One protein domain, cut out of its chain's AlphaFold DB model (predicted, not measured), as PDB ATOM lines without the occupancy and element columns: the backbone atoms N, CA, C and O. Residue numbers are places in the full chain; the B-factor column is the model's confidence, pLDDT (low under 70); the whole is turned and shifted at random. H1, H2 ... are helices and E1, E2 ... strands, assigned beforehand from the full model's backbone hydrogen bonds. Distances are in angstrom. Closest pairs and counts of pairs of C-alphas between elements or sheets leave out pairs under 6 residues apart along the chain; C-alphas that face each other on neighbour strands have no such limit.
ATOM      1  N   VAL A 101      -7.909 -19.909  -9.757       82.25
ATOM      2  CA  VAL A 101      -6.547 -19.442  -9.531       82.25
ATOM      3  C   VAL A 101      -5.580 -20.608  -9.729       82.25
ATOM      4  O   VAL A 101      -5.696 -21.647  -9.083       82.25
ATOM      5  N   GLU A 102      -4.604 -20.412 -10.604       87.38
ATOM      6  CA  GLU A 102      -3.401 -21.219 -10.711       87.38
ATOM      7  C   GLU A 102      -2.375 -20.713  -9.690       87.38
ATOM      8  O   GLU A 102      -1.988 -19.540  -9.689       87.38
ATOM      9  N   ILE A 103      -1.943 -21.604  -8.803       88.88
ATOM     10  CA  ILE A 103      -0.898 -21.338  -7.816       88.88
ATOM     11  C   ILE A 103       0.279 -22.237  -8.161       88.88
ATOM     12  O   ILE A 103       0.123 -23.453  -8.258       88.88
ATOM     13  N   GLY A 104       1.460 -21.653  -8.324       89.94
ATOM     14  CA  GLY A 104       2.653 -22.414  -8.668       89.94
ATOM     15  C   GLY A 104       3.943 -21.761  -8.196       89.94
ATOM     16  O   GLY A 104       3.952 -20.708  -7.552       89.94
ATOM     17  N   TYR A 105       5.063 -22.401  -8.527       90.00
ATOM     18  CA  TYR A 105       6.399 -21.904  -8.217       90.00
ATOM     19  C   TYR A 105       7.250 -21.835  -9.488       90.00
ATOM     20  O   TYR A 105       7.594 -22.853 -10.081       90.00
ATOM     21  N   LYS A 106       7.617 -20.620  -9.906       86.44
ATOM     22  CA  LYS A 106       8.512 -20.363 -11.044       86.44
ATOM     23  C   LYS A 106       9.411 -19.176 -10.724       86.44
ATOM     24  O   LYS A 106       9.013 -18.022 -10.880       86.44
ATOM     25  N   LYS A 107      10.629 -19.469 -10.251       82.44
ATOM     26  CA  LYS A 107      11.590 -18.462  -9.748       82.44
ATOM     27  C   LYS A 107      10.962 -17.543  -8.668       82.44
ATOM     28  O   LYS A 107      11.326 -16.376  -8.551       82.44
ATOM     29  N   GLY A 108       9.998 -18.073  -7.910       86.56
ATOM     30  CA  GLY A 108       9.116 -17.356  -6.984       86.56
ATOM     31  C   GLY A 108       7.715 -17.975  -6.973       86.56
ATOM     32  O   GLY A 108       7.326 -18.635  -7.936       86.56
ATOM     33  N   PHE A 109       6.960 -17.777  -5.895       91.56
ATOM     34  CA  PHE A 109       5.557 -18.196  -5.822       91.56
ATOM     35  C   PHE A 109       4.723 -17.284  -6.712       91.56
ATOM     36  O   PHE A 109       4.848 -16.068  -6.596       91.56
ATOM     37  N   TYR A 110       3.899 -17.834  -7.596       92.25
ATOM     38  CA  TYR A 110       3.004 -17.044  -8.432       92.25
ATOM     39  C   TYR A 110       1.551 -17.464  -8.238       92.25
ATOM     40  O   TYR A 110       1.250 -18.628  -7.980       92.25
ATOM     41  N   PHE A 111       0.676 -16.476  -8.364       90.62
ATOM     42  CA  PHE A 111      -0.769 -16.584  -8.319       90.62
ATOM     43  C   PHE A 111      -1.287 -15.975  -9.611       90.62
ATOM     44  O   PHE A 111      -1.165 -14.765  -9.808       90.62
ATOM     45  N   GLN A 112      -1.840 -16.798 -10.491       90.00
ATOM     46  CA  GLN A 112      -2.387 -16.359 -11.764       90.00
ATOM     47  C   GLN A 112      -3.855 -16.758 -11.853       90.00
ATOM     48  O   GLN A 112      -4.233 -17.872 -11.525       90.00
ATOM     49  N   THR A 113      -4.705 -15.834 -12.276       87.88
ATOM     50  CA  THR A 113      -6.117 -16.146 -12.546       87.88
ATOM     51  C   THR A 113      -6.245 -16.961 -13.829       87.88
ATOM     52  O   THR A 113      -5.498 -16.722 -14.780       87.88
ATOM     53  N   SER A 114      -7.203 -17.889 -13.888       80.44
ATOM     54  CA  SER A 114      -7.473 -18.686 -15.099       80.44
ATOM     55  C   SER A 114      -7.842 -17.818 -16.314       80.44
ATOM     56  O   SER A 114      -7.547 -18.187 -17.452       80.44
ATOM     57  N   ASP A 115      -8.408 -16.634 -16.063       80.31
ATOM     58  CA  ASP A 115      -8.716 -15.606 -17.064       80.31
ATOM     59  C   ASP A 115      -7.473 -14.871 -17.596       80.31
ATOM     60  O   ASP A 115      -7.570 -14.088 -18.537       80.31
ATOM     61  N   GLY A 116      -6.304 -15.056 -16.974       81.62
ATOM     62  CA  GLY A 116      -5.040 -14.436 -17.374       81.62
ATOM     63  C   GLY A 116      -4.927 -12.934 -17.096       81.62
ATOM     64  O   GLY A 116      -3.850 -12.375 -17.297       81.62
ATOM     65  N   ARG A 117      -5.989 -12.291 -16.594       85.44
ATOM     66  CA  ARG A 117      -6.087 -10.835 -16.364       85.44
ATOM     67  C   ARG A 117      -5.353 -10.359 -15.113       85.44
ATOM     68  O   ARG A 117      -5.070  -9.172 -14.985       85.44
ATOM     69  N   PHE A 118      -5.086 -11.256 -14.173       88.38
ATOM     70  CA  PHE A 118      -4.390 -10.944 -12.930       88.38
ATOM     71  C   PHE A 118      -3.288 -11.960 -12.669       88.38
ATOM     72  O   PHE A 118      -3.524 -13.170 -12.744       88.38
ATOM     73  N   ASN A 119      -2.111 -11.447 -12.326       91.69
ATOM     74  CA  ASN A 119      -0.963 -12.227 -11.909       91.69
ATOM     75  C   ASN A 119      -0.199 -11.497 -10.801       91.69
ATOM     76  O   ASN A 119       0.119 -10.315 -10.933       91.69
ATOM     77  N   MET A 120       0.164 -12.232  -9.758       91.81
ATOM     78  CA  MET A 120       1.038 -11.778  -8.687       91.81
ATOM     79  C   MET A 120       2.138 -12.804  -8.447       91.81
ATOM     80  O   MET A 120       1.860 -13.964  -8.165       91.81
ATOM     81  N   ARG A 121       3.392 -12.367  -8.461       93.75
ATOM     82  CA  ARG A 121       4.563 -13.163  -8.107       93.75
ATOM     83  C   ARG A 121       5.211 -12.623  -6.841       93.75
ATOM     84  O   ARG A 121       5.579 -11.456  -6.773       93.75
ATOM     85  N   MET A 122       5.419 -13.498  -5.869       94.12
ATOM     86  CA  MET A 122       6.170 -13.253  -4.647       94.12
ATOM     87  C   MET A 122       7.517 -13.981  -4.708       94.12
ATOM     88  O   MET A 122       7.594 -15.204  -4.810       94.12
ATOM     89  N   THR A 123       8.605 -13.222  -4.635       93.06
ATOM     90  CA  THR A 123       9.978 -13.733  -4.663       93.06
ATOM     91  C   THR A 123      10.709 -13.319  -3.393       93.06
ATOM     92  O   THR A 123      10.868 -12.129  -3.128       93.06
ATOM     93  N   GLY A 124      11.200 -14.294  -2.631       91.94
ATOM     94  CA  GLY A 124      12.105 -14.063  -1.507       91.94
ATOM     95  C   GLY A 124      13.558 -14.304  -1.906       91.94
ATOM     96  O   GLY A 124      13.856 -15.255  -2.626       91.94
ATOM     97  N   ARG A 125      14.480 -13.461  -1.436       88.06
ATOM     98  CA  ARG A 125      15.926 -13.670  -1.575       88.06
ATOM     99  C   ARG A 125      16.596 -13.568  -0.218       88.06
ATOM    100  O   ARG A 125      16.607 -12.494   0.381       88.06
ATOM    101  N   LEU A 126      17.229 -14.658   0.196       90.00
ATOM    102  CA  LEU A 126      18.030 -14.728   1.409       90.00
ATOM    103  C   LEU A 126      19.503 -14.915   1.039       90.00
ATOM    104  O   LEU A 126      19.839 -15.763   0.217       90.00
ATOM    105  N   GLN A 127      20.383 -14.096   1.606       87.38
ATOM    106  CA  GLN A 127      21.823 -14.202   1.422       87.38
ATOM    107  C   GLN A 127      22.522 -14.068   2.766       87.38
ATOM    108  O   GLN A 127      22.629 -12.970   3.320       87.38
ATOM    109  N   MET A 128      23.042 -15.193   3.237       86.88
ATOM    110  CA  MET A 128      23.918 -15.275   4.395       86.88
ATOM    111  C   MET A 128      25.370 -15.120   3.938       86.88
ATOM    112  O   MET A 128      25.724 -15.475   2.811       86.88
ATOM    113  N   ARG A 129      26.204 -14.535   4.791       85.38
ATOM    114  CA  ARG A 129      27.648 -14.457   4.598       85.38
ATOM    115  C   ARG A 129      28.324 -14.881   5.887       85.38
ATOM    116  O   ARG A 129      28.111 -14.253   6.920       85.38
ATOM    117  N   TYR A 130      29.169 -15.885   5.754       86.19
ATOM    118  CA  TYR A 130      30.181 -16.241   6.727       86.19
ATOM    119  C   TYR A 130      31.536 -15.790   6.176       86.19
ATOM    120  O   TYR A 130      31.785 -15.939   4.977       86.19
ATOM    121  N   GLY A 131      32.356 -15.169   7.012       84.19
ATOM    122  CA  GLY A 131      33.714 -14.765   6.669       84.19
ATOM    123  C   GLY A 131      34.628 -15.049   7.845       84.19
ATOM    124  O   GLY A 131      34.283 -14.697   8.968       84.19
ATOM    125  N   TYR A 132      35.759 -15.680   7.567       82.62
ATOM    126  CA  TYR A 132      36.830 -15.921   8.521       82.62
ATOM    127  C   TYR A 132      38.044 -15.136   8.034       82.62
ATOM    128  O   TYR A 132      38.398 -15.234   6.855       82.62
ATOM    129  N   GLU A 133      38.589 -14.291   8.896       80.25
ATOM    130  CA  GLU A 133      39.745 -13.455   8.603       80.25
ATOM    131  C   GLU A 133      40.879 -13.880   9.530       80.25
ATOM    132  O   GLU A 133      40.816 -13.659  10.739       80.25
ATOM    133  N   ASP A 134      41.884 -14.517   8.934       76.75
ATOM    134  CA  ASP A 134      43.117 -14.920   9.599       76.75
ATOM    135  C   ASP A 134      44.084 -13.724   9.604       76.75
ATOM    136  O   ASP A 134      44.349 -13.119   8.555       76.75
ATOM    137  N   ARG A 135      44.539 -13.316  10.793       76.44
ATOM    138  CA  ARG A 135      45.420 -12.155  10.981       76.44
ATOM    139  C   ARG A 135      46.810 -12.617  11.383       76.44
ATOM    140  O   ARG A 135      47.194 -12.574  12.548       76.44
ATOM    141  N   ASP A 136      47.593 -12.911  10.354       68.12
ATOM    142  CA  ASP A 136      48.903 -13.573  10.376       68.12
ATOM    143  C   ASP A 136      50.075 -12.823  11.065       68.12
ATOM    144  O   ASP A 136      51.240 -13.047  10.741       68.12
ATOM    145  N   ALA A 137      49.835 -11.910  12.017       63.44
ATOM    146  CA  ALA A 137      50.960 -11.281  12.723       63.44
ATOM    147  C   ALA A 137      50.702 -10.746  14.137       63.44
ATOM    148  O   ALA A 137      51.675 -10.592  14.879       63.44
ATOM    149  N   THR A 138      49.479 -10.372  14.543       61.91
ATOM    150  CA  THR A 138      49.276  -9.766  15.888       61.91
ATOM    151  C   THR A 138      47.817  -9.634  16.355       61.91
ATOM    152  O   THR A 138      47.526  -8.785  17.198       61.91
ATOM    153  N   GLY A 139      46.874 -10.419  15.826       63.06
ATOM    154  CA  GLY A 139      45.467 -10.322  16.233       63.06
ATOM    155  C   GLY A 139      44.779 -11.677  16.314       63.06
ATOM    156  O   GLY A 139      45.138 -12.577  15.566       63.06
ATOM    157  N   ASP A 140      43.795 -11.787  17.208       75.25
ATOM    158  CA  ASP A 140      42.904 -12.946  17.277       75.25
ATOM    159  C   ASP A 140      42.160 -13.127  15.944       75.25
ATOM    160  O   ASP A 140      41.709 -12.145  15.334       75.25
ATOM    161  N   ASP A 141      42.007 -14.385  15.532       75.69
ATOM    162  CA  ASP A 141      41.184 -14.784  14.396       75.69
ATOM    163  C   ASP A 141      39.760 -14.250  14.557       75.69
ATOM    164  O   ASP A 141      39.099 -14.481  15.577       75.69
ATOM    165  N   ASP A 142      39.249 -13.565  13.532       77.06
ATOM    166  CA  ASP A 142      37.893 -13.026  13.562       77.06
ATOM    167  C   ASP A 142      36.974 -13.855  12.661       77.06
ATOM    168  O   ASP A 142      37.221 -14.053  11.466       77.06
ATOM    169  N   SER A 143      35.873 -14.330  13.240       80.00
ATOM    170  CA  SER A 143      34.817 -15.014  12.503       80.00
ATOM    171  C   SER A 143      33.555 -14.159  12.513       80.00
ATOM    172  O   SER A 143      32.945 -13.879  13.543       80.00
ATOM    173  N   SER A 144      33.137 -13.735  11.322       79.56
ATOM    174  CA  SER A 144      31.972 -12.884  11.124       79.56
ATOM    175  C   SER A 144      30.836 -13.663  10.467       79.56
ATOM    176  O   SER A 144      30.969 -14.249   9.389       79.56
ATOM    177  N   TYR A 145      29.666 -13.632  11.102       81.75
ATOM    178  CA  TYR A 145      28.420 -14.118  10.520       81.75
ATOM    179  C   TYR A 145      27.461 -12.947  10.317       81.75
ATOM    180  O   TYR A 145      27.162 -12.195  11.243       81.75
ATOM    181  N   SER A 146      26.978 -12.767   9.087       78.56
ATOM    182  CA  SER A 146      26.056 -11.682   8.752       78.56
ATOM    183  C   SER A 146      24.981 -12.127   7.770       78.56
ATOM    184  O   SER A 146      25.251 -12.758   6.745       78.56
ATOM    185  N   LEU A 147      23.741 -11.715   8.029       79.56
ATOM    186  CA  LEU A 147      22.674 -11.817   7.048       79.56
ATOM    187  C   LEU A 147      22.718 -10.586   6.133       79.56
ATOM    188  O   LEU A 147      22.143  -9.540   6.419       79.56
ATOM    189  N   ARG A 148      23.444 -10.704   5.015       79.19
ATOM    190  CA  ARG A 148      23.705  -9.592   4.084       79.19
ATOM    191  C   ARG A 148      22.440  -9.060   3.424       79.19
ATOM    192  O   ARG A 148      22.354  -7.859   3.175       79.19
ATOM    193  N   ARG A 149      21.524  -9.942   3.014       81.06
ATOM    194  CA  ARG A 149      20.311  -9.551   2.280       81.06
ATOM    195  C   ARG A 149      19.170 -10.491   2.623       81.06
ATOM    196  O   ARG A 149      19.249 -11.674   2.319       81.06
ATOM    197  N   ALA A 150      18.096  -9.944   3.159       88.56
ATOM    198  CA  ALA A 150      16.792 -10.580   3.164       88.56
ATOM    199  C   ALA A 150      15.860  -9.653   2.386       88.56
ATOM    200  O   ALA A 150      15.636  -8.520   2.794       88.56
ATOM    201  N   ARG A 151      15.412 -10.069   1.201       88.88
ATOM    202  CA  ARG A 151      14.548  -9.255   0.339       88.88
ATOM    203  C   ARG A 151      13.277  -9.997   0.008       88.88
ATOM    204  O   ARG A 151      13.331 -11.184  -0.301       88.88
ATOM    205  N   LEU A 152      12.174  -9.273  -0.001       91.56
ATOM    206  CA  LEU A 152      10.887  -9.741  -0.471       91.56
ATOM    207  C   LEU A 152      10.456  -8.839  -1.619       91.56
ATOM    208  O   LEU A 152      10.483  -7.617  -1.510       91.56
ATOM    209  N   LYS A 153      10.115  -9.448  -2.744       92.50
ATOM    210  CA  LYS A 153       9.680  -8.758  -3.949       92.50
ATOM    211  C   LYS A 153       8.311  -9.286  -4.337       92.50
ATOM    212  O   LYS A 153       8.153 -10.493  -4.492       92.50
ATOM    213  N   TRP A 154       7.374  -8.376  -4.545       94.06
ATOM    214  CA  TRP A 154       6.077  -8.641  -5.143       94.06
ATOM    215  C   TRP A 154       6.023  -7.917  -6.475       94.06
ATOM    216  O   TRP A 154       6.163  -6.697  -6.527       94.06
ATOM    217  N   ASP A 155       5.868  -8.663  -7.556       93.19
ATOM    218  CA  ASP A 155       5.718  -8.117  -8.898       93.19
ATOM    219  C   ASP A 155       4.547  -8.776  -9.601       93.19
ATOM    220  O   ASP A 155       4.253  -9.945  -9.377       93.19
ATOM    221  N   GLY A 156       3.841  -8.016 -10.426       91.81
ATOM    222  CA  GLY A 156       2.636  -8.524 -11.049       91.81
ATOM    223  C   GLY A 156       2.018  -7.553 -12.029       91.81
ATOM    224  O   GLY A 156       2.512  -6.445 -12.265       91.81
ATOM    225  N   TYR A 157       0.912  -7.998 -12.603       91.00
ATOM    226  CA  TYR A 157       0.044  -7.166 -13.410       91.00
ATOM    227  C   TYR A 157      -1.407  -7.444 -13.023       91.00
ATOM    228  O   TYR A 157      -1.793  -8.576 -12.732       91.00
ATOM    229  N   ALA A 158      -2.199  -6.384 -12.977       87.94
ATOM    230  CA  ALA A 158      -3.615  -6.431 -12.673       87.94
ATOM    231  C   ALA A 158      -4.344  -5.742 -13.812       87.94
ATOM    232  O   ALA A 158      -4.109  -4.568 -14.060       87.94
ATOM    233  N   TYR A 159      -5.220  -6.453 -14.509       80.62
ATOM    234  CA  TYR A 159      -5.744  -6.013 -15.799       80.62
ATOM    235  C   TYR A 159      -4.611  -5.815 -16.830       80.62
ATOM    236  O   TYR A 159      -3.460  -5.550 -16.489       80.62
ATOM    237  N   ASP A 160      -4.910  -5.920 -18.123       79.56
ATOM    238  CA  ASP A 160      -3.874  -5.930 -19.177       79.56
ATOM    239  C   ASP A 160      -2.993  -4.658 -19.227       79.56
ATOM    240  O   ASP A 160      -1.987  -4.608 -19.934       79.56
ATOM    241  N   HIS A 161      -3.338  -3.627 -18.448       85.62
ATOM    242  CA  HIS A 161      -2.755  -2.290 -18.507       85.62
ATOM    243  C   HIS A 161      -2.071  -1.811 -17.220       85.62
ATOM    244  O   HIS A 161      -1.411  -0.773 -17.273       85.62
ATOM    245  N   PHE A 162      -2.227  -2.489 -16.075       88.69
ATOM    246  CA  PHE A 162      -1.624  -2.035 -14.816       88.69
ATOM    247  C   PHE A 162      -0.576  -3.028 -14.327       88.69
ATOM    248  O   PHE A 162      -0.850  -4.203 -14.104       88.69
ATOM    249  N   LYS A 163       0.652  -2.546 -14.161       91.31
ATOM    250  CA  LYS A 163       1.792  -3.317 -13.669       91.31
ATOM    251  C   LYS A 163       2.256  -2.727 -12.357       91.31
ATOM    252  O   LYS A 163       2.270  -1.511 -12.198       91.31
ATOM    253  N   TYR A 164       2.681  -3.573 -11.437       91.81
ATOM    254  CA  TYR A 164       3.182  -3.120 -10.152       91.81
ATOM    255  C   TYR A 164       4.406  -3.919  -9.730       91.81
ATOM    256  O   TYR A 164       4.572  -5.093 -10.076       91.81
ATOM    257  N   LYS A 165       5.265  -3.263  -8.958       92.94
ATOM    258  CA  LYS A 165       6.405  -3.877  -8.295       92.94
ATOM    259  C   LYS A 165       6.600  -3.224  -6.937       92.94
ATOM    260  O   LYS A 165       6.617  -2.003  -6.839       92.94
ATOM    261  N   ILE A 166       6.808  -4.041  -5.914       91.62
ATOM    262  CA  ILE A 166       7.174  -3.628  -4.561       91.62
ATOM    263  C   ILE A 166       8.335  -4.519  -4.110       91.62
ATOM    264  O   ILE A 166       8.244  -5.742  -4.173       91.62
ATOM    265  N   GLU A 167       9.443  -3.929  -3.675       90.69
ATOM    266  CA  GLU A 167      10.623  -4.627  -3.158       90.69
ATOM    267  C   GLU A 167      10.959  -4.097  -1.761       90.69
ATOM    268  O   GLU A 167      11.354  -2.942  -1.595       90.69
ATOM    269  N   LEU A 168      10.825  -4.963  -0.759       89.62
ATOM    270  CA  LEU A 168      11.216  -4.723   0.626       89.62
ATOM    271  C   LEU A 168      12.546  -5.419   0.917       89.62
ATOM    272  O   LEU A 168      12.764  -6.564   0.517       89.62
ATOM    273  N   ALA A 169      13.434  -4.751   1.645       86.81
ATOM    274  CA  ALA A 169      14.656  -5.329   2.181       86.81
ATOM    275  C   ALA A 169      14.651  -5.257   3.706       86.81
ATOM    276  O   ALA A 169      14.589  -4.183   4.292       86.81
ATOM    277  N   LEU A 170      14.781  -6.414   4.338       83.25
ATOM    278  CA  LEU A 170      15.056  -6.534   5.756       83.25
ATOM    279  C   LEU A 170      16.567  -6.368   5.952       83.25
ATOM    280  O   LEU A 170      17.372  -7.130   5.399       83.25
ATOM    281  N   LYS A 171      16.959  -5.340   6.702       71.44
ATOM    282  CA  LYS A 171      18.347  -5.110   7.094       71.44
ATOM    283  C   LYS A 171      18.621  -5.875   8.378       71.44
ATOM    284  O   LYS A 171      17.926  -5.716   9.374       71.44
ATOM    285  N   SER A 172      19.664  -6.697   8.351       60.03
ATOM    286  CA  SER A 172      20.241  -7.231   9.577       60.03
ATOM    287  C   SER A 172      21.018  -6.095  10.233       60.03
ATOM    288  O   SER A 172      22.031  -5.645   9.694       60.03
ATOM    289  N   THR A 173      20.507  -5.583  11.352       55.72
ATOM    290  CA  THR A 173      21.228  -4.646  12.218       55.72
ATOM    291  C   THR A 173      22.390  -5.409  12.849       55.72
ATOM    292  O   THR A 173      22.276  -5.971  13.934       55.72
ATOM    293  N   GLY A 174      23.489  -5.526  12.107       48.28
ATOM    294  CA  GLY A 174      24.731  -6.073  12.624       48.28
ATOM    295  C   GLY A 174      25.238  -5.187  13.757       48.28
ATOM    296  O   GLY A 174      25.522  -4.015  13.532       48.28
ATOM    297  N   THR A 175      25.355  -5.789  14.940       42.25
ATOM    298  CA  THR A 175      26.134  -5.323  16.096       42.25
ATOM    299  C   THR A 175      25.534  -4.148  16.891       42.25
ATOM    300  O   THR A 175      25.628  -2.989  16.513       42.25
ATOM    301  N   LYS A 183      11.233   3.201  17.054       54.94
ATOM    302  CA  LYS A 183      11.848   3.797  15.860       54.94
ATOM    303  C   LYS A 183      12.935   2.922  15.225       54.94
ATOM    304  O   LYS A 183      13.170   3.044  14.023       54.94
ATOM    305  N   ASP A 184      13.576   2.039  15.985       55.66
ATOM    306  CA  ASP A 184      14.651   1.173  15.487       55.66
ATOM    307  C   ASP A 184      14.105  -0.061  14.755       55.66
ATOM    308  O   ASP A 184      14.716  -0.533  13.794       55.66
ATOM    309  N   MET A 185      12.900  -0.517  15.115       53.94
ATOM    310  CA  MET A 185      12.190  -1.582  14.393       53.94
ATOM    311  C   MET A 185      11.754  -1.129  12.992       53.94
ATOM    312  O   MET A 185      11.875  -1.887  12.031       53.94
ATOM    313  N   ALA A 186      11.337   0.132  12.838       54.94
ATOM    314  CA  ALA A 186      11.002   0.703  11.531       54.94
ATOM    315  C   ALA A 186      12.218   0.802  10.587       54.94
ATOM    316  O   ALA A 186      12.061   0.730   9.372       54.94
ATOM    317  N   LYS A 187      13.446   0.910  11.120       59.62
ATOM    318  CA  LYS A 187      14.685   0.898  10.317       59.62
ATOM    319  C   LYS A 187      15.119  -0.499   9.869       59.62
ATOM    320  O   LYS A 187      15.953  -0.608   8.967       59.62
ATOM    321  N   ALA A 188      14.570  -1.554  10.471       68.56
ATOM    322  CA  ALA A 188      14.870  -2.927  10.083       68.56
ATOM    323  C   ALA A 188      14.258  -3.291   8.720       68.56
ATOM    324  O   ALA A 188      14.759  -4.196   8.056       68.56
ATOM    325  N   VAL A 189      13.218  -2.573   8.273       75.12
ATOM    326  CA  VAL A 189      12.546  -2.789   6.986       75.12
ATOM    327  C   VAL A 189      12.729  -1.563   6.095       75.12
ATOM    328  O   VAL A 189      12.211  -0.489   6.371       75.12
ATOM    329  N   GLU A 190      13.462  -1.717   4.999       81.56
ATOM    330  CA  GLU A 190      13.659  -0.675   3.994       81.56
ATOM    331  C   GLU A 190      12.828  -0.970   2.742       81.56
ATOM    332  O   GLU A 190      12.901  -2.061   2.171       81.56
ATOM    333  N   LEU A 191      12.080   0.027   2.269       83.88
ATOM    334  CA  LEU A 191      11.435  -0.009   0.958       83.88
ATOM    335  C   LEU A 191      12.467   0.354  -0.116       83.88
ATOM    336  O   LEU A 191      12.903   1.499  -0.217       83.88
ATOM    337  N   VAL A 192      12.903  -0.638  -0.894       85.44
ATOM    338  CA  VAL A 192      14.002  -0.484  -1.863       85.44
ATOM    339  C   VAL A 192      13.525   0.132  -3.170       85.44
ATOM    340  O   VAL A 192      14.230   0.941  -3.773       85.44
ATOM    341  N   ASP A 193      12.388  -0.345  -3.661       87.19
ATOM    342  CA  ASP A 193      11.855  -0.012  -4.977       87.19
ATOM    343  C   ASP A 193      10.352  -0.264  -4.939       87.19
ATOM    344  O   ASP A 193       9.916  -1.352  -4.557       87.19
ATOM    345  N   TRP A 194       9.560   0.730  -5.308       91.06
ATOM    346  CA  TRP A 194       8.126   0.559  -5.459       91.06
ATOM    347  C   TRP A 194       7.642   1.409  -6.616       91.06
ATOM    348  O   TRP A 194       7.893   2.609  -6.673       91.06
ATOM    349  N   TRP A 195       6.941   0.794  -7.554       90.56
ATOM    350  CA  TRP A 195       6.328   1.529  -8.643       90.56
ATOM    351  C   TRP A 195       5.066   0.841  -9.130       90.56
ATOM    352  O   TRP A 195       4.925  -0.382  -9.086       90.56
ATOM    353  N   ALA A 196       4.161   1.668  -9.627       90.88
ATOM    354  CA  ALA A 196       2.977   1.275 -10.357       90.88
ATOM    355  C   ALA A 196       3.040   1.929 -11.735       90.88
ATOM    356  O   ALA A 196       3.341   3.114 -11.865       90.88
ATOM    357  N   GLU A 197       2.798   1.153 -12.777       90.19
ATOM    358  CA  GLU A 197       2.790   1.610 -14.157       90.19
ATOM    359  C   GLU A 197       1.409   1.364 -14.746       90.19
ATOM    360  O   GLU A 197       0.911   0.240 -14.733       90.19
ATOM    361  N   TYR A 198       0.807   2.422 -15.279       88.88
ATOM    362  CA  TYR A 198      -0.416   2.344 -16.059       88.88
ATOM    363  C   TYR A 198      -0.096   2.644 -17.522       88.88
ATOM    364  O   TYR A 198       0.391   3.725 -17.864       88.88
ATOM    365  N   GLY A 199      -0.365   1.676 -18.390       84.38
ATOM    366  CA  GLY A 199      -0.093   1.762 -19.819       84.38
ATOM    367  C   GLY A 199      -1.238   1.167 -20.618       84.38
ATOM    368  O   GLY A 199      -1.165   0.013 -21.027       84.38
ATOM    369  N   LYS A 200      -2.291   1.960 -20.857       75.56
ATOM    370  CA  LYS A 200      -3.362   1.592 -21.800       75.56
ATOM    371  C   LYS A 200      -2.873   1.612 -23.251       75.56
ATOM    372  O   LYS A 200      -3.340   0.835 -24.074       75.56
ATOM    373  N   TYR A 201      -1.931   2.502 -23.562       75.88
ATOM    374  CA  TYR A 201      -1.380   2.665 -24.901       75.88
ATOM    375  C   TYR A 201       0.103   2.294 -24.926       75.88
ATOM    376  O   TYR A 201       0.862   2.678 -24.037       75.88
ATOM    377  N   ASN A 202       0.551   1.607 -25.981       72.19
ATOM    378  CA  ASN A 202       1.956   1.202 -26.120       72.19
ATOM    379  C   ASN A 202       2.929   2.395 -26.184       72.19
ATOM    380  O   ASN A 202       4.083   2.254 -25.782       72.19
ATOM    381  N   PHE A 203       2.456   3.558 -26.648       76.69
ATOM    382  CA  PHE A 203       3.252   4.779 -26.806       76.69
ATOM    383  C   PHE A 203       3.317   5.655 -25.544       76.69
ATOM    384  O   PHE A 203       4.211   6.487 -25.433       76.69
ATOM    385  N   ALA A 204       2.391   5.484 -24.593       76.31
ATOM    386  CA  ALA A 204       2.309   6.305 -23.389       76.31
ATOM    387  C   ALA A 204       2.108   5.417 -22.160       76.31
ATOM    388  O   ALA A 204       1.028   4.876 -21.921       76.31
ATOM    389  N   LYS A 205       3.177   5.288 -21.374       83.00
ATOM    390  CA  LYS A 205       3.185   4.578 -20.095       83.00
ATOM    391  C   LYS A 205       3.469   5.589 -19.004       83.00
ATOM    392  O   LYS A 205       4.473   6.293 -19.068       83.00
ATOM    393  N   ILE A 206       2.590   5.654 -18.015       86.06
ATOM    394  CA  ILE A 206       2.775   6.530 -16.865       86.06
ATOM    395  C   ILE A 206       3.208   5.655 -15.698       86.06
ATOM    396  O   ILE A 206       2.498   4.724 -15.320       86.06
ATOM    397  N   ARG A 207       4.391   5.937 -15.150       86.69
ATOM    398  CA  ARG A 207       4.946   5.228 -13.999       86.69
ATOM    399  C   ARG A 207       4.987   6.159 -12.797       86.69
ATOM    400  O   ARG A 207       5.535   7.253 -12.876       86.69
ATOM    401  N   PHE A 208       4.444   5.685 -11.688       89.50
ATOM    402  CA  PHE A 208       4.401   6.376 -10.410       89.50
ATOM    403  C   PHE A 208       5.157   5.569  -9.362       89.50
ATOM    404  O   PHE A 208       5.064   4.343  -9.348       89.50
ATOM    405  N   GLY A 209       5.878   6.252  -8.476       88.31
ATOM    406  CA  GLY A 209       6.554   5.647  -7.330       88.31
ATOM    407  C   GLY A 209       8.037   5.987  -7.251       88.31
ATOM    408  O   GLY A 209       8.514   6.943  -7.855       88.31
ATOM    409  N   GLN A 210       8.767   5.192  -6.485       85.94
ATOM    410  CA  GLN A 210      10.207   5.278  -6.320       85.94
ATOM    411  C   GLN A 210      10.860   4.127  -7.077       85.94
ATOM    412  O   GLN A 210      10.842   2.992  -6.612       85.94
ATOM    413  N   TRP A 211      11.488   4.434  -8.210       84.94
ATOM    414  CA  TRP A 211      12.286   3.474  -8.968       84.94
ATOM    415  C   TRP A 211      13.728   3.932  -9.126       84.94
ATOM    416  O   TRP A 211      14.066   5.112  -9.022       84.94
ATOM    417  N   LYS A 212      14.615   2.981  -9.415       75.50
ATOM    418  CA  LYS A 212      16.008   3.297  -9.743       75.50
ATOM    419  C   LYS A 212      16.081   3.885 -11.147       75.50
ATOM    420  O   LYS A 212      15.761   3.200 -12.117       75.50
ATOM    421  N   VAL A 213      16.535   5.133 -11.258       75.56
ATOM    422  CA  VAL A 213      16.720   5.802 -12.551       75.56
ATOM    423  C   VAL A 213      17.866   5.127 -13.320       75.56
ATOM    424  O   VAL A 213      18.980   5.010 -12.797       75.56
ATOM    425  N   PRO A 214      17.630   4.663 -14.558       68.44
ATOM    426  CA  PRO A 214      18.657   4.033 -15.375       68.44
ATOM    427  C   PRO A 214      19.582   5.086 -16.008       68.44
ATOM    428  O   PRO A 214      19.482   5.369 -17.193       68.44
ATOM    429  N   PHE A 215      20.493   5.676 -15.227       60.44
ATOM    430  CA  PHE A 215      21.397   6.721 -15.738       60.44
ATOM    431  C   PHE A 215      22.673   6.170 -16.417       60.44
ATOM    432  O   PHE A 215      23.299   6.868 -17.203       60.44
ATOM    433  N   ASN A 216      23.035   4.894 -16.194       65.69
ATOM    434  CA  ASN A 216      24.232   4.265 -16.783       65.69
ATOM    435  C   ASN A 216      23.889   3.078 -17.698       65.69
ATOM    436  O   ASN A 216      23.303   2.091 -17.241       65.69
ATOM    437  N   ARG A 217      24.351   3.112 -18.963       64.94
ATOM    438  CA  ARG A 217      24.117   2.054 -19.979       64.94
ATOM    439  C   ARG A 217      24.548   0.658 -19.516       64.94
ATOM    440  O   ARG A 217      23.820  -0.300 -19.748       64.94
ATOM    441  N   GLN A 218      25.663   0.541 -18.792       60.03
ATOM    442  CA  GLN A 218      26.141  -0.744 -18.253       60.03
ATOM    443  C   GLN A 218      25.127  -1.408 -17.303       60.03
ATOM    444  O   GLN A 218      25.021  -2.630 -17.258       60.03
ATOM    445  N   ARG A 219      24.320  -0.614 -16.586       57.81
ATOM    446  CA  ARG A 219      23.260  -1.126 -15.708       57.81
ATOM    447  C   ARG A 219      22.002  -1.509 -16.493       57.81
ATOM    448  O   ARG A 219      21.362  -2.495 -16.144       57.81
ATOM    449  N   VAL A 220      21.677  -0.785 -17.565       56.56
ATOM    450  CA  VAL A 220      20.501  -1.055 -18.418       56.56
ATOM    451  C   VAL A 220      20.635  -2.377 -19.175       56.56
ATOM    452  O   VAL A 220      19.692  -3.162 -19.202       56.56
ATOM    453  N   VAL A 221      21.822  -2.670 -19.717       53.53
ATOM    454  CA  VAL A 221      22.065  -3.907 -20.483       53.53
ATOM    455  C   VAL A 221      21.946  -5.159 -19.599       53.53
ATOM    456  O   VAL A 221      21.421  -6.176 -20.043       53.53
ATOM    457  N   SER A 222      22.335  -5.076 -18.317       43.47
ATOM    458  CA  SER A 222      22.174  -6.197 -17.371       43.47
ATOM    459  C   SER A 222      20.709  -6.556 -17.073       43.47
ATOM    460  O   SER A 222      20.406  -7.715 -16.801       43.47
ATOM    461  N   PHE A 223      19.791  -5.583 -17.159       45.91
ATOM    462  CA  PHE A 223      18.364  -5.795 -16.902       45.91
ATOM    463  C   PHE A 223      17.666  -6.511 -18.063       45.91
ATOM    464  O   PHE A 223      16.879  -7.422 -17.823       45.91
ATOM    465  N   LEU A 224      17.992  -6.141 -19.307       43.41
ATOM    466  CA  LEU A 224      17.427  -6.765 -20.511       43.41
ATOM    467  C   LEU A 224      17.792  -8.251 -20.608       43.41
ATOM    468  O   LEU A 224      16.926  -9.079 -20.845       43.41
ATOM    469  N   ARG A 225      19.040  -8.613 -20.300       35.56
ATOM    470  CA  ARG A 225      19.514 -10.001 -20.415       35.56
ATOM    471  C   ARG A 225      18.933 -10.968 -19.374       35.56
ATOM    472  O   ARG A 225      19.022 -12.167 -19.561       35.56
ATOM    473  N   THR A 226      18.339 -10.475 -18.285       43.41
ATOM    474  CA  THR A 226      17.692 -11.342 -17.274       43.41
ATOM    475  C   THR A 226      16.195 -11.547 -17.559       43.41
ATOM    476  O   THR A 226      15.540 -12.317 -16.864       43.41
ATOM    477  N   ALA A 227      15.631 -10.844 -18.547       38.47
ATOM    478  CA  ALA A 227      14.238 -11.014 -18.956       38.47
ATOM    479  C   ALA A 227      14.044 -12.170 -19.959       38.47
ATOM    480  O   ALA A 227      12.923 -12.663 -20.068       38.47
TER     481      ALA A 227
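This is residues 101 to 175 and 183 to 227 of the 229 residues of an uncharacterized protein of Planctomycetes bacterium (UniProt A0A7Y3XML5). This is one twisted sheet of seven strands side by side in chain order, with no helix on either face; the long hairpin of E3 and E4 runs on as an arm far past the strands next to it, and the loop at its tip, residues 135 to 140, sticks out. Two short helices lie off the sheet: H1 just before E6, and H2 after E7, where residues 215 to 222 stand free. The printed part has 120 residues, with named elements in the order E1 E2 E3 E4 E5 H1 E6 E7 H2; the sheet, in the order E1 - E2 - E3 - E4 - E5 - E6 - E7, is antiparallel throughout, and the class is mostly strand. The whole is loose, with a radius of gyration of the C-alphas of 19.7 A, and elongated, spanning 66 by 36 by 35 A.

E1, residues 101 to 105, begins at C-alpha 101 at (-6.547, -19.442, -9.531) and is 13.2 A long. E2, residues 109 to 113, is 13.6 A long. E3, residues 118 to 133, measures 49.2 A and ends at C-alpha 133 at (39.745, -13.455, 8.603). E4, residues 142 to 158, measures 49.5 A. E5, residues 162 to 170, measures 26.9 A. H1, residues 183 to 187, is 6.9 A long. E6, residues 189 to 201, measures 35.2 A, and E7, residues 204 to 210, 18.8 A. H2, residues 217 to 224, is 11.1 A long and ends at C-alpha 224 at (17.427, -6.765, -20.511).

E1 to E5 form a meander, each strand the antiparallel neighbour of the one before. E1 is an edge strand; in its hairpin with E2, N 102 and O 112 are 2.7 A apart, within hydrogen-bond range. In the hairpin of E2 and E3, N 111 and O 120 are 2.8 A apart. The hairpin of E3 and E4 pairs from N 119 and O 157, 2.9 A, to N 133 and O 142, 2.9 A. In the hairpin of E4 and E5, N 154 and O 166 are 2.8 A apart. E5 and E6 are antiparallel at 172 degrees, with N 167 and O 193 at 2.8 A. E7, the other edge strand, forms a hairpin with E6, with N 196 and O 208 at 2.8 A. H1 and H2 are not on the sheet, and they are apart from each other. Of the O i to N i+4 pairs, 0 of 1 in H1 and 2 of 4 in H2 are within range; in H1, 1 of 2 O i to N i+3 pairs is.

The two C-alphas farthest apart, those of Asp 115 and Thr 138, are 67.0 A apart. Residues 176 to 182 are not printed, and C-alphas 175 and 183 are 17.0 A apart across this cut. Of the links that are printed whole, none is long. The mean pLDDT of the printed part is 78.4; residues 136 to 139, 172 to 175, 183 to 188 and 214 to 227 are under 70.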